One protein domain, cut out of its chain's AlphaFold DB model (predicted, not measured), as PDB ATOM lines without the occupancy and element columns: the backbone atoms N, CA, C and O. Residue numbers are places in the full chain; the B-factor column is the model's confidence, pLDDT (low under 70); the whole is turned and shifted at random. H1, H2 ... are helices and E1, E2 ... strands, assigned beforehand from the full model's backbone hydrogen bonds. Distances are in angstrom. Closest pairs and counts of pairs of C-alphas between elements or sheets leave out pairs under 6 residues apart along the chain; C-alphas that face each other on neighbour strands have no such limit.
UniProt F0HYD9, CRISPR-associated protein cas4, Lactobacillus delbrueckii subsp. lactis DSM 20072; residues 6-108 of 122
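Overview. This is residues 6 to 108 of the 122 residues of the protein "CRISPR-associated protein cas4" of Lactobacillus delbrueckii subsp. lactis DSM 20072 (UniProt F0HYD9). A four-stranded antiparallel sheet is built round a long hairpin, E2 and E3, that bends sharply about midway; E1 and E4 pair with it on one side of the bend. A helical hairpin, H1 and H2, sits at the other end of the domain and only grazes the sheet, while residues 34 to 45, with most of H3, stick out on their own. The printed part has 103 residues with three named helices followed by four named strands, in the sheet order E1, E2, E3, E4; the class is mixed. It is loose, with a radius of gyration of the C-alphas of 16.5 A, and spans 46 by 33 by 21 A.

Arrangement. Residues 9 to 10 pair in parallel with residues 76 to 77 of E3, residues 76 to 87. H1, residues 12 to 19, only grazes the sheet with its residues 12 to 14. H1 and H2, residues 21 to 28, form a helical hairpin; they touch, with the C-alphas of Phe 17 and Trp 24 closest at 5.2 A, at a shallow tilt of 23 degrees, opposite ways. H3, residues 37 to 46, touches no helix and is not on the sheet. In H1, H2 and H3 every O i to N i+4 pair is within hydrogen-bond range. The strands form a meander, each the antiparallel neighbour of the one before. E1, residues 56 to 58, and E2, residues 61 to 71, form a hairpin, with N 58 and O 61 2.9 A apart. E2 bends by 82 degrees at residue 66 and E3 by 81 degrees at residue 81; in this hairpin N 64 and O 83 are 3.0 A apart. E3 forms a hairpin with E4, residues 101 to 107, where N 105 and O 84 are 2.8 A apart. E1 and E4 are the edge strands.

Along the chain. H1 begins at C-alpha 12, (208.553, 176.115, 213.330). H3 measures 14.3 A from first to last C-alpha, and its C-alpha 37 is at (202.177, 157.182, 213.206). E2 measures 24.6 A, E3 26.8 A and E4 18.9 A; E4 ends at C-alpha 107, (219.536, 171.716, 205.725).

Size, cuts and confidence. The two C-alphas farthest apart, those of Arg 22 and Lys 99, are 47.2 A apart. The printed part has no cut. The link from E3 to E4, residues 88 to 100, is long. Its residues 93 to 94 pair antiparallel with residues 101 to 102 of E4. The mean pLDDT of the printed part is 93.6, and no printed residue is under 70.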
ATOM      1  N   ASP A   6     211.809 185.840 226.719       93.38
ATOM      2  CA  ASP A   6     210.505 185.291 227.118       93.38
ATOM      3  C   ASP A   6     209.403 185.520 226.061       93.38
ATOM      4  O   ASP A   6     208.385 184.831 226.070       93.38
ATOM      5  N   ASP A   7     209.612 186.462 225.134       93.69
ATOM      6  CA  ASP A   7     208.695 186.754 224.029       93.69
ATOM      7  C   ASP A   7     209.056 185.986 222.742       93.69
ATOM      8  O   ASP A   7     208.395 186.161 221.714       93.69
ATOM      9  N   PHE A   8     210.120 185.169 222.743       96.12
ATOM     10  CA  PHE A   8     210.543 184.467 221.535       96.12
ATOM     11  C   PHE A   8     209.550 183.382 221.130       96.12
ATOM     12  O   PHE A   8     209.146 182.532 221.921       96.12
ATOM     13  N   LEU A   9     209.220 183.361 219.840       94.94
ATOM     14  CA  LEU A   9     208.371 182.340 219.245       94.94
ATOM     15  C   LEU A   9     209.203 181.292 218.511       94.94
ATOM     16  O   LEU A   9     210.221 181.590 217.887       94.94
ATOM     17  N   MET A  10     208.728 180.049 218.536       94.75
ATOM     18  CA  MET A  10     209.329 178.970 217.758       94.75
ATOM     19  C   MET A  10     209.243 179.275 216.258       94.75
ATOM     20  O   MET A  10     208.151 179.506 215.735       94.75
ATOM     21  N   ILE A  11     210.369 179.203 215.547       94.31
ATOM     22  CA  ILE A  11     210.429 179.405 214.092       94.31
ATOM     23  C   ILE A  11     209.556 178.388 213.340       94.31
ATOM     24  O   ILE A  11     208.881 178.746 212.376       94.31
ATOM     25  N   SER A  12     209.463 177.151 213.843       91.94
ATOM     26  CA  SER A  12     208.553 176.115 213.330       91.94
ATOM     27  C   SER A  12     207.076 176.520 213.419       91.94
ATOM     28  O   SER A  12     206.257 176.104 212.596       91.94
ATOM     29  N   GLY A  13     206.730 177.410 214.355       93.50
ATOM     30  CA  GLY A  13     205.390 177.967 214.494       93.50
ATOM     31  C   GLY A  13     204.926 178.738 213.255       93.50
ATOM     32  O   GLY A  13     203.729 178.756 212.976       93.50
ATOM     33  N   ILE A  14     205.840 179.308 212.462       93.00
ATOM     34  CA  ILE A  14     205.497 179.997 211.207       93.00
ATOM     35  C   ILE A  14     204.872 179.004 210.219       93.00
ATOM     36  O   ILE A  14     203.779 179.249 209.702       93.00
ATOM     37  N   GLN A  15     205.516 177.849 210.014       92.00
ATOM     38  CA  GLN A  15     205.011 176.795 209.133       92.00
ATOM     39  C   GLN A  15     203.655 176.270 209.621       92.00
ATOM     40  O   GLN A  15     202.715 176.169 208.827       92.00
ATOM     41  N   HIS A  16     203.523 175.975 210.920       92.06
ATOM     42  CA  HIS A  16     202.264 175.516 211.516       92.06
ATOM     43  C   HIS A  16     201.130 176.529 211.328       92.06
ATOM     44  O   HIS A  16     200.005 176.147 211.004       92.06
ATOM     45  N   PHE A  17     201.417 177.823 211.488       93.81
ATOM     46  CA  PHE A  17     200.422 178.878 211.331       93.81
ATOM     47  C   PHE A  17     199.940 179.011 209.883       93.81
ATOM     48  O   PHE A  17     198.735 179.156 209.653       93.81
ATOM     49  N   VAL A  18     200.863 178.943 208.915       92.94
ATOM     50  CA  VAL A  18     200.536 179.002 207.481       92.94
ATOM     51  C   VAL A  18     199.748 177.772 207.045       92.94
ATOM     52  O   VAL A  18     198.763 177.918 206.325       92.94
ATOM     53  N   PHE A  19     200.131 176.586 207.516       91.19
ATOM     54  CA  PHE A  19     199.417 175.346 207.218       91.19
ATOM     55  C   PHE A  19     198.005 175.337 207.826       91.19
ATOM     56  O   PHE A  19     197.020 175.109 207.124       91.19
ATOM     57  N   CYS A  20     197.877 175.600 209.131       92.88
ATOM     58  CA  CYS A  20     196.582 175.667 209.798       92.88
ATOM     59  C   CYS A  20     196.645 176.434 211.124       92.88
ATOM     60  O   CYS A  20     197.107 175.925 212.144       92.88
ATOM     61  N   ARG A  21     196.028 177.620 211.165       95.25
ATOM     62  CA  ARG A  21     195.930 178.447 212.384       95.25
ATOM     63  C   ARG A  21     195.289 177.731 213.573       95.25
ATOM     64  O   ARG A  21     195.664 177.988 214.711       95.25
ATOM     65  N   ARG A  22     194.324 176.833 213.325       95.69
ATOM     66  CA  ARG A  22     193.692 176.040 214.391       95.69
ATOM     67  C   ARG A  22     194.670 175.027 214.980       95.69
ATOM     68  O   ARG A  22     194.705 174.883 216.193       95.69
ATOM     69  N   GLN A  23     195.459 174.351 214.141       92.81
ATOM     70  CA  GLN A  23     196.516 173.456 214.620       92.81
ATOM     71  C   GLN A  23     197.577 174.243 215.389       92.81
ATOM     72  O   GLN A  23     197.980 173.819 216.465       92.81
ATOM     73  N   TRP A  24     197.974 175.410 214.875       95.31
ATOM     74  CA  TRP A  24     198.911 176.290 215.561       95.31
ATOM     75  C   TRP A  24     198.409 176.694 216.953       95.31
ATOM     76  O   TRP A  24     199.154 176.555 217.911       95.31
ATOM     77  N   ALA A  25     197.150 177.123 217.091       95.88
ATOM     78  CA  ALA A  25     196.589 177.492 218.393       95.88
ATOM     79  C   ALA A  25     196.524 176.298 219.360       95.88
ATOM     80  O   ALA A  25     196.904 176.431 220.518       95.88
ATOM     81  N   LEU A  26     196.102 175.124 218.878       95.12
ATOM     82  CA  LEU A  26     196.075 173.911 219.699       95.12
ATOM     83  C   LEU A  26     197.470 173.552 220.227       95.12
ATOM     84  O   LEU A  26     197.604 173.287 221.413       95.12
ATOM     85  N   GLY A  27     198.502 173.600 219.381       93.19
ATOM     86  CA  GLY A  27     199.865 173.258 219.794       93.19
ATOM     87  C   GLY A  27     200.569 174.347 220.613       93.19
ATOM     88  O   GLY A  27     201.207 174.038 221.607       93.19
ATOM     89  N   HIS A  28     200.472 175.619 220.212       91.12
ATOM     90  CA  HIS A  28     201.278 176.708 220.787       91.12
ATOM     91  C   HIS A  28     200.578 177.515 221.891       91.12
ATOM     92  O   HIS A  28     201.263 178.215 222.631       91.12
ATOM     93  N   ILE A  29     199.244 177.471 221.990       92.75
ATOM     94  CA  ILE A  29     198.483 178.188 223.032       92.75
ATOM     95  C   ILE A  29     197.908 177.204 224.050       92.75
ATOM     96  O   ILE A  29     198.049 177.413 225.249       92.75
ATOM     97  N   GLU A  30     197.252 176.147 223.570       95.56
ATOM     98  CA  GLU A  30     196.518 175.201 224.425       95.56
ATOM     99  C   GLU A  30     197.380 174.015 224.900       95.56
ATOM    100  O   GLU A  30     196.893 173.166 225.649       95.56
ATOM    101  N   ASP A  31     198.637 173.934 224.444       92.25
ATOM    102  CA  ASP A  31     199.587 172.847 224.735       92.25
ATOM    103  C   ASP A  31     198.993 171.446 224.462       92.25
ATOM    104  O   ASP A  31     199.141 170.494 225.226       92.25
ATOM    105  N   GLN A  32     198.227 171.336 223.370       94.31
ATOM    106  CA  GLN A  32     197.580 170.105 222.923       94.31
ATOM    107  C   GLN A  32     198.372 169.492 221.766       94.31
ATOM    108  O   GLN A  32     198.220 169.890 220.606       94.31
ATOM    109  N   TRP A  33     199.179 168.481 222.082       89.88
ATOM    110  CA  TRP A  33     199.881 167.653 221.107       89.88
ATOM    111  C   TRP A  33     199.684 166.170 221.419       89.88
ATOM    112  O   TRP A  33     199.824 165.742 222.564       89.88
ATOM    113  N   GLU A  34     199.373 165.383 220.393       91.25
ATOM    114  CA  GLU A  34     199.302 163.928 220.484       91.25
ATOM    115  C   GLU A  34     200.057 163.318 219.306       91.25
ATOM    116  O   GLU A  34     199.797 163.643 218.140       91.25
ATOM    117  N   ASP A  35     200.994 162.428 219.618       89.56
ATOM    118  CA  ASP A  35     201.766 161.739 218.601       89.56
ATOM    119  C   ASP A  35     200.929 160.718 217.845       89.56
ATOM    120  O   ASP A  35     200.058 160.029 218.377       89.56
ATOM    121  N   ASN A  36     201.235 160.591 216.561       90.12
ATOM    122  CA  ASN A  36     200.622 159.608 215.694       90.12
ATOM    123  C   ASN A  36     201.693 158.906 214.859       90.12
ATOM    124  O   ASN A  36     202.883 159.200 214.920       90.12
ATOM    125  N   TYR A  37     201.262 157.955 214.038       91.75
ATOM    126  CA  TYR A  37     202.177 157.182 213.206       91.75
ATOM    127  C   TYR A  37     203.069 158.044 212.288       91.75
ATOM    128  O   TYR A  37     204.206 157.665 212.017       91.75
ATOM    129  N   LEU A  38     202.577 159.187 211.794       87.44
ATOM    130  CA  LEU A  38     203.356 160.071 210.926       87.44
ATOM    131  C   LEU A  38     204.420 160.846 211.709       87.44
ATOM    132  O   LEU A  38     205.530 160.959 211.196       87.44
ATOM    133  N   THR A  39     204.106 161.330 212.919       87.38
ATOM    134  CA  THR A  39     205.081 162.043 213.766       87.38
ATOM    135  C   THR A  39     206.184 161.092 214.213       87.38
ATOM    136  O   THR A  39     207.341 161.320 213.881       87.38
ATOM    137  N   LEU A  40     205.821 159.917 214.739       90.12
ATOM    138  CA  LEU A  40     206.781 158.878 215.139       90.12
ATOM    139  C   LEU A  40     207.696 158.419 213.995       90.12
ATOM    140  O   LEU A  40     208.880 158.147 214.193       90.12
ATOM    141  N   LYS A  41     207.157 158.295 212.775       88.94
ATOM    142  CA  LYS A  41     207.961 157.936 211.600       88.94
ATOM    143  C   LYS A  41     208.906 159.068 211.185       88.94
ATOM    144  O   LYS A  41     209.993 158.782 210.685       88.94
ATOM    145  N   GLY A  42     208.480 160.320 211.359       87.88
ATOM    146  CA  GLY A  42     209.326 161.499 211.202       87.88
ATOM    147  C   GLY A  42     210.494 161.468 212.181       87.88
ATOM    148  O   GLY A  42     211.639 161.515 211.742       87.88
ATOM    149  N   ASP A  43     210.223 161.243 213.464       87.50
ATOM    150  CA  ASP A  43     211.250 161.190 214.513       87.50
ATOM    151  C   ASP A  43     212.308 160.114 214.225       87.50
ATOM    152  O   ASP A  43     213.510 160.347 214.327       87.50
ATOM    153  N   GLN A  44     211.880 158.936 213.759       88.69
ATOM    154  CA  GLN A  44     212.804 157.875 213.338       88.69
ATOM    155  C   GLN A  44     213.689 158.276 212.149       88.69
ATOM    156  O   GLN A  44     214.828 157.822 212.054       88.69
ATOM    157  N   LEU A  45     213.189 159.103 211.222       87.50
ATOM    158  CA  LEU A  45     214.020 159.640 210.143       87.50
ATOM    159  C   LEU A  45     215.046 160.643 210.691       87.50
ATOM    160  O   LEU A  45     216.195 160.648 210.239       87.50
ATOM    161  N   HIS A  46     214.630 161.476 211.646       89.69
ATOM    162  CA  HIS A  46     215.443 162.552 212.205       89.69
ATOM    163  C   HIS A  46     216.432 162.092 213.280       89.69
ATOM    164  O   HIS A  46     217.351 162.844 213.574       89.69
ATOM    165  N   GLU A  47     216.365 160.848 213.770       90.00
ATOM    166  CA  GLU A  47     217.233 160.312 214.839       90.00
ATOM    167  C   GLU A  47     218.720 160.711 214.707       90.00
ATOM    168  O   GLU A  47     219.373 161.069 215.684       90.00
ATOM    169  N   LYS A  48     219.273 160.693 213.486       88.56
ATOM    170  CA  LYS A  48     220.665 161.113 213.237       88.56
ATOM    171  C   LYS A  48     220.865 162.617 213.096       88.56
ATOM    172  O   LYS A  48     221.984 163.076 213.310       88.56
ATOM    173  N   ALA A  49     219.871 163.349 212.608       88.12
ATOM    174  CA  ALA A  49     219.913 164.805 212.503       88.12
ATOM    175  C   ALA A  49     219.747 165.458 213.886       88.12
ATOM    176  O   ALA A  49     220.387 166.470 214.153       88.12
ATOM    177  N   ASP A  50     219.012 164.800 214.781       90.50
ATOM    178  CA  ASP A  50     218.711 165.268 216.133       90.50
ATOM    179  C   ASP A  50     219.770 164.877 217.176       90.50
ATOM    180  O   ASP A  50     219.634 165.221 218.348       90.50
ATOM    181  N   ASP A  51     220.845 164.186 216.780       92.50
ATOM    182  CA  ASP A  51     221.975 163.875 217.660       92.50
ATOM    183  C   ASP A  51     223.036 165.002 217.621       92.50
ATOM    184  O   ASP A  51     223.885 165.028 216.713       92.50
ATOM    185  N   PRO A  52     223.068 165.920 218.613       91.25
ATOM    186  CA  PRO A  52     224.029 167.024 218.652       91.25
ATOM    187  C   PRO A  52     225.470 166.563 218.916       91.25
ATOM    188  O   PRO A  52     226.418 167.337 218.738       91.25
ATOM    189  N   PHE A  53     225.675 165.320 219.365       91.31
ATOM    190  CA  PHE A  53     227.000 164.785 219.679       91.31
ATOM    191  C   PHE A  53     227.683 164.174 218.457       91.31
ATOM    192  O   PHE A  53     228.914 164.017 218.456       91.31
ATOM    193  N   LEU A  54     226.925 163.885 217.397       90.88
ATOM    194  CA  LEU A  54     227.459 163.321 216.170       90.88
ATOM    195  C   LEU A  54     228.203 164.385 215.356       90.88
ATOM    196  O   LEU A  54     227.636 165.222 214.649       90.88
ATOM    197  N   LYS A  55     229.533 164.327 215.441       86.56
ATOM    198  CA  LYS A  55     230.439 165.240 214.739       86.56
ATOM    199  C   LYS A  55     230.855 164.664 213.399       86.56
ATOM    200  O   LYS A  55     231.355 163.546 213.319       86.56
ATOM    201  N   GLU A  56     230.745 165.479 212.358       92.19
ATOM    202  CA  GLU A  56     231.205 165.117 211.023       92.19
ATOM    203  C   GLU A  56     231.971 166.276 210.387       92.19
ATOM    204  O   GLU A  56     231.521 167.423 210.384       92.19
ATOM    205  N   SER A  57     233.149 165.981 209.838       92.00
ATOM    206  CA  SER A  57     233.931 166.935 209.058       92.00
ATOM    207  C   SER A  57     234.502 166.251 207.828       92.00
ATOM    208  O   SER A  57     234.984 165.122 207.902       92.00
ATOM    209  N   ARG A  58     234.434 166.938 206.686       89.75
ATOM    210  CA  ARG A  58     234.940 166.463 205.399       89.75
ATOM    211  C   ARG A  58     235.652 167.608 204.690       89.75
ATOM    212  O   ARG A  58     235.005 168.489 204.133       89.75
ATOM    213  N   GLY A  59     236.983 167.594 204.704       91.75
ATOM    214  CA  GLY A  59     237.805 168.574 203.988       91.75
ATOM    215  C   GLY A  59     237.473 170.025 204.359       91.75
ATOM    216  O   GLY A  59     237.781 170.483 205.457       91.75
ATOM    217  N   SER A  60     236.854 170.751 203.427       93.75
ATOM    218  CA  SER A  60     236.451 172.151 203.586       93.75
ATOM    219  C   SER A  60     235.113 172.352 204.303       93.75
ATOM    220  O   SER A  60     234.716 173.500 204.478       93.75
ATOM    221  N   LYS A  61     234.424 171.291 204.748       95.50
ATOM    222  CA  LYS A  61     233.152 171.421 205.469       95.50
ATOM    223  C   LYS A  61     233.089 170.679 206.799       95.50
ATOM    224  O   LYS A  61     233.800 169.696 207.036       95.50
ATOM    225  N   PHE A  62     232.222 171.148 207.685       96.06
ATOM    226  CA  PHE A  62     231.806 170.416 208.879       96.06
ATOM    227  C   PHE A  62     230.309 170.587 209.113       96.06
ATOM    228  O   PHE A  62     229.700 171.512 208.587       96.06
ATOM    229  N   ILE A  63     229.733 169.664 209.874       95.94
ATOM    230  CA  ILE A  63     228.295 169.577 210.096       95.94
ATOM    231  C   ILE A  63     228.015 169.768 211.583       95.94
ATOM    232  O   ILE A  63     228.671 169.142 212.421       95.94
ATOM    233  N   VAL A  64     227.048 170.629 211.889       95.38
ATOM    234  CA  VAL A  64     226.443 170.769 213.217       95.38
ATOM    235  C   VAL A  64     225.000 170.292 213.125       95.38
ATOM    236  O   VAL A  64     224.334 170.542 212.125       95.38
ATOM    237  N   ARG A  65     224.558 169.567 214.145       95.94
ATOM    238  CA  ARG A  65     223.258 168.900 214.236       95.94
ATOM    239  C   ARG A  65     222.484 169.433 215.425       95.94
ATOM    240  O   ARG A  65     223.132 169.864 216.383       95.94
ATOM    241  N   ALA A  66     221.156 169.414 215.344       95.19
ATOM    242  CA  ALA A  66     220.261 169.941 216.371       95.19
ATOM    243  C   ALA A  66     220.737 171.308 216.900       95.19
ATOM    244  O   ALA A  66     220.879 171.513 218.106       95.19
ATOM    245  N   MET A  67     221.089 172.227 215.990       95.19
ATOM    246  CA  MET A  67     221.739 173.487 216.357       95.19
ATOM    247  C   MET A  67     220.697 174.475 216.896       95.19
ATOM    248  O   MET A  67     219.857 174.920 216.110       95.19
ATOM    249  N   PRO A  68     220.756 174.883 218.179       96.00
ATOM    250  CA  PRO A  68     219.849 175.893 218.701       96.00
ATOM    251  C   PRO A  68     220.155 177.251 218.070       96.00
ATOM    252  O   PRO A  68     221.319 177.653 217.967       96.00
ATOM    253  N   ILE A  69     219.109 177.968 217.677       96.00
ATOM    254  CA  ILE A  69     219.190 179.298 217.079       96.00
ATOM    255  C   ILE A  69     218.219 180.249 217.769       96.00
ATOM    256  O   ILE A  69     217.170 179.838 218.254       96.00
ATOM    257  N   HIS A  70     218.557 181.533 217.779       96.81
ATOM    258  CA  HIS A  70     217.636 182.590 218.176       96.81
ATOM    259  C   HIS A  70     217.936 183.886 217.421       96.81
ATOM    260  O   HIS A  70     219.060 184.115 216.967       96.81
ATOM    261  N   SER A  71     216.931 184.748 217.306       95.69
ATOM    262  CA  SER A  71     217.057 186.107 216.796       95.69
ATOM    263  C   SER A  71     216.305 187.072 217.698       95.69
ATOM    264  O   SER A  71     215.078 187.072 217.746       95.69
ATOM    265  N   VAL A  72     217.062 187.946 218.356       96.12
ATOM    266  CA  VAL A  72     216.538 189.045 219.183       96.12
ATOM    267  C   VAL A  72     215.801 190.088 218.336       96.12
ATOM    268  O   VAL A  72     214.861 190.729 218.800       96.12
ATOM    269  N   GLU A  73     216.236 190.277 217.089       95.25
ATOM    270  CA  GLU A  73     215.636 191.239 216.161       95.25
ATOM    271  C   GLU A  73     214.244 190.790 215.711       95.25
ATOM    272  O   GLU A  73     213.325 191.606 215.659       95.25
ATOM    273  N   TYR A  74     214.084 189.494 215.433       94.81
ATOM    274  CA  TYR A  74     212.817 188.927 214.968       94.81
ATOM    275  C   TYR A  74     211.955 188.328 216.084       94.81
ATOM    276  O   TYR A  74     210.794 188.027 215.832       94.81
ATOM    277  N   GLY A  75     212.497 188.155 217.292       96.44
ATOM    278  CA  GLY A  75     211.791 187.500 218.393       96.44
ATOM    279  C   GLY A  75     211.544 186.019 218.113       96.44
ATOM    280  O   GLY A  75     210.449 185.519 218.354       96.44
ATOM    281  N   LEU A  76     212.530 185.326 217.536       96.44
ATOM    282  CA  LEU A  76     212.399 183.927 217.116       96.44
ATOM    283  C   LEU A  76     213.436 183.038 217.795       96.44
ATOM    284  O   LEU A  76     214.577 183.450 217.991       96.44
ATOM    285  N   THR A  77     213.061 181.796 218.077       97.62
ATOM    286  CA  THR A  77     213.939 180.735 218.582       97.62
ATOM    287  C   THR A  77     213.625 179.410 217.896       97.62
ATOM    288  O   THR A  77     212.570 179.249 217.283       97.62
ATOM    289  N   GLY A  78     214.539 178.449 217.938       95.94
ATOM    290  CA  GLY A  78     214.305 177.135 217.357       95.94
ATOM    291  C   GLY A  78     215.548 176.268 217.310       95.94
ATOM    292  O   GLY A  78     216.595 176.606 217.864       95.94
ATOM    293  N   ILE A  79     215.418 175.140 216.622       96.00
ATOM    294  CA  ILE A  79     216.481 174.162 216.422       96.00
ATOM    295  C   ILE A  79     216.534 173.865 214.926       96.00
ATOM    296  O   ILE A  79     215.507 173.555 214.331       96.00
ATOM    297  N   CYS A  80     217.709 174.000 214.314       95.44
ATOM    298  CA  CYS A  80     217.940 173.497 212.962       95.44
ATOM    299  C   CYS A  80     218.303 172.012 213.024       95.44
ATOM    300  O   CYS A  80     219.190 171.660 213.807       95.44
ATOM    301  N   ASP A  81     217.727 171.197 212.137       94.19
ATOM    302  CA  ASP A  81     218.117 169.793 211.951       94.19
ATOM    303  C   ASP A  81     219.629 169.683 211.724       94.19
ATOM    304  O   ASP A  81     220.380 169.128 212.528       94.19
ATOM    305  N   ILE A  82     220.098 170.265 210.617       95.44
ATOM    306  CA  ILE A  82     221.497 170.269 210.220       95.44
ATOM    307  C   ILE A  82     221.896 171.659 209.736       95.44
ATOM    308  O   ILE A  82     221.179 172.318 208.989       95.44
ATOM    309  N   VAL A  83     223.102 172.083 210.102       96.69
ATOM    310  CA  VAL A  83     223.780 173.221 209.483       96.69
ATOM    311  C   VAL A  83     225.123 172.754 208.941       96.69
ATOM    312  O   VAL A  83     226.028 172.364 209.688       96.69
ATOM    313  N   GLU A  84     225.254 172.786 207.616       96.69
ATOM    314  CA  GLU A  84     226.534 172.582 206.953       96.69
ATOM    315  C   GLU A  84     227.323 173.890 206.954       96.69
ATOM    316  O   GLU A  84     226.872 174.918 206.460       96.69
ATOM    317  N   PHE A  85     228.541 173.847 207.476       97.25
ATOM    318  CA  PHE A  85     229.476 174.960 207.429       97.25
ATOM    319  C   PHE A  85     230.530 174.672 206.372       97.25
ATOM    320  O   PHE A  85     231.378 173.796 206.566       97.25
ATOM    321  N   THR A  86     230.511 175.421 205.271       97.44
ATOM    322  CA  THR A  86     231.479 175.285 204.167       97.44
ATOM    323  C   THR A  86     232.464 176.447 204.185       97.44
ATOM    324  O   THR A  86     232.038 177.587 204.331       97.44
ATOM    325  N   LYS A  87     233.774 176.185 204.064       97.19
ATOM    326  CA  LYS A  87     234.790 177.253 204.013       97.19
ATOM    327  C   LYS A  87     234.473 178.239 202.888       97.19
ATOM    328  O   LYS A  87     234.342 177.825 201.738       97.19
ATOM    329  N   ASP A  88     234.398 179.518 203.231       97.44
ATOM    330  CA  ASP A  88     234.190 180.619 202.289       97.44
ATOM    331  C   ASP A  88     234.844 181.881 202.871       97.44
ATOM    332  O   ASP A  88     234.419 182.398 203.905       97.44
ATOM    333  N   ASP A  89     235.909 182.358 202.227       95.56
ATOM    334  CA  ASP A  89     236.673 183.513 202.713       95.56
ATOM    335  C   ASP A  89     235.979 184.859 202.431       95.56
ATOM    336  O   ASP A  89     236.295 185.862 203.082       95.56
ATOM    337  N   VAL A  90     235.030 184.883 201.487       96.31
ATOM    338  CA  VAL A  90     234.338 186.089 201.015       96.31
ATOM    339  C   VAL A  90     233.060 186.322 201.818       96.31
ATOM    340  O   VAL A  90     232.896 187.387 202.409       96.31
ATOM    341  N   ASN A  91     232.184 185.317 201.872       97.12
ATOM    342  CA  ASN A  91     230.848 185.402 202.470       97.12
ATOM    343  C   ASN A  91     230.740 184.679 203.818       97.12
ATOM    344  O   ASN A  91     229.712 184.772 204.487       97.12
ATOM    345  N   GLY A  92     231.768 183.929 204.220       96.94
ATOM    346  CA  GLY A  92     231.732 183.163 205.458       96.94
ATOM    347  C   GLY A  92     231.829 184.026 206.717       96.94
ATOM    348  O   GLY A  92     232.407 185.116 206.738       96.94
ATOM    349  N   VAL A  93     231.314 183.477 207.812       97.12
ATOM    350  CA  VAL A  93     231.373 184.060 209.154       97.12
ATOM    351  C   VAL A  93     232.414 183.333 210.016       97.12
ATOM    352  O   VAL A  93     232.712 182.156 209.774       97.12
ATOM    353  N   PRO A  94     233.012 184.003 211.017       97.06
ATOM    354  CA  PRO A  94     233.887 183.335 211.972       97.06
ATOM    355  C   PRO A  94     233.092 182.347 212.831       97.06
ATOM    356  O   PRO A  94     232.037 182.680 213.368       97.06
ATOM    357  N   VAL A  95     233.636 181.144 213.019       94.94
ATOM    358  CA  VAL A  95     233.060 180.128 213.909       94.94
ATOM    359  C   VAL A  95     234.001 179.889 215.083       94.94
ATOM    360  O   VAL A  95     235.202 179.677 214.902       94.94
ATOM    361  N   ARG A  96     233.466 179.905 216.310       93.62
ATOM    362  CA  ARG A  96     234.257 179.710 217.533       93.62
ATOM    363  C   ARG A  96     235.051 178.400 217.464       93.62
ATOM    364  O   ARG A  96     234.490 177.327 217.269       93.62
ATOM    365  N   GLY A  97     236.366 178.489 217.664       92.44
ATOM    366  CA  GLY A  97     237.267 177.332 217.625       92.44
ATOM    367  C   GLY A  97     237.704 176.894 216.220       92.44
ATOM    368  O   GLY A  97     238.393 175.883 216.096       92.44
ATOM    369  N   LYS A  98     237.343 177.639 215.168       93.25
ATOM    370  CA  LYS A  98     237.842 177.448 213.800       93.25
ATOM    371  C   LYS A  98     238.750 178.613 213.400       93.25
ATOM    372  O   LYS A  98     238.591 179.721 213.905       93.25
ATOM    373  N   LYS A  99     239.734 178.348 212.536       92.19
ATOM    374  CA  LYS A  99     240.681 179.374 212.064       92.19
ATOM    375  C   LYS A  99     240.138 180.118 210.845       92.19
ATOM    376  O   LYS A  99     240.351 181.315 210.715       92.19
ATOM    377  N   GLU A 100     239.464 179.394 209.963       95.69
ATOM    378  CA  GLU A 100     238.890 179.896 208.721       95.69
ATOM    379  C   GLU A 100     237.459 180.422 208.913       95.69
ATOM    380  O   GLU A 100     236.822 180.190 209.947       95.69
ATOM    381  N   LYS A 101     236.947 181.116 207.893       97.62
ATOM    382  CA  LYS A 101     235.548 181.543 207.803       97.62
ATOM    383  C   LYS A 101     234.699 180.481 207.116       97.62
ATOM    384  O   LYS A 101     235.184 179.757 206.245       97.62
ATOM    385  N   TYR A 102     233.431 180.399 207.506       98.00
ATOM    386  CA  TYR A 102     232.505 179.399 206.988       98.00
ATOM    387  C   TYR A 102     231.145 180.008 206.666       98.00
ATOM    388  O   TYR A 102     230.606 180.769 207.463       98.00
ATOM    389  N   LEU A 103     230.576 179.646 205.522       97.88
ATOM    390  CA  LEU A 103     229.192 179.928 205.171       97.88
ATOM    391  C   LEU A 103     228.282 178.871 205.833       97.88
ATOM    392  O   LEU A 103     228.459 177.684 205.535       97.88
ATOM    393  N   PRO A 104     227.354 179.260 206.730       97.31
ATOM    394  CA  PRO A 104     226.359 178.354 207.291       97.31
ATOM    395  C   PRO A 104     225.233 178.116 206.281       97.31
ATOM    396  O   PRO A 104     224.660 179.059 205.742       97.31
ATOM    397  N   ILE A 105     224.906 176.851 206.049       96.62
ATOM    398  CA  ILE A 105     223.858 176.414 205.130       96.62
ATOM    399  C   ILE A 105     222.921 175.493 205.921       96.62
ATOM    400  O   ILE A 105     223.290 174.345 206.187       96.62
ATOM    401  N   PRO A 106     221.743 175.983 206.346       95.25
ATOM    402  CA  PRO A 106     220.723 175.145 206.963       95.25
ATOM    403  C   PRO A 106     220.241 174.074 205.982       95.25
ATOM    404  O   PRO A 106     220.032 174.352 204.800       95.25
ATOM    405  N   VAL A 107     220.071 172.852 206.473       93.31
ATOM    406  CA  VAL A 107     219.536 171.716 205.725       93.31
ATOM    407  C   VAL A 107     218.442 171.081 206.569       93.31
ATOM    408  O   VAL A 107     218.726 170.499 207.613       93.31
ATOM    409  N   GLU A 108     217.211 171.196 206.085       89.88
ATOM    410  CA  GLU A 108     216.018 170.613 206.694       89.88
ATOM    411  C   GLU A 108     215.760 169.223 206.103       89.88
ATOM    412  O   GLU A 108     215.714 169.050 204.878       89.88
TER     413      GLU A 108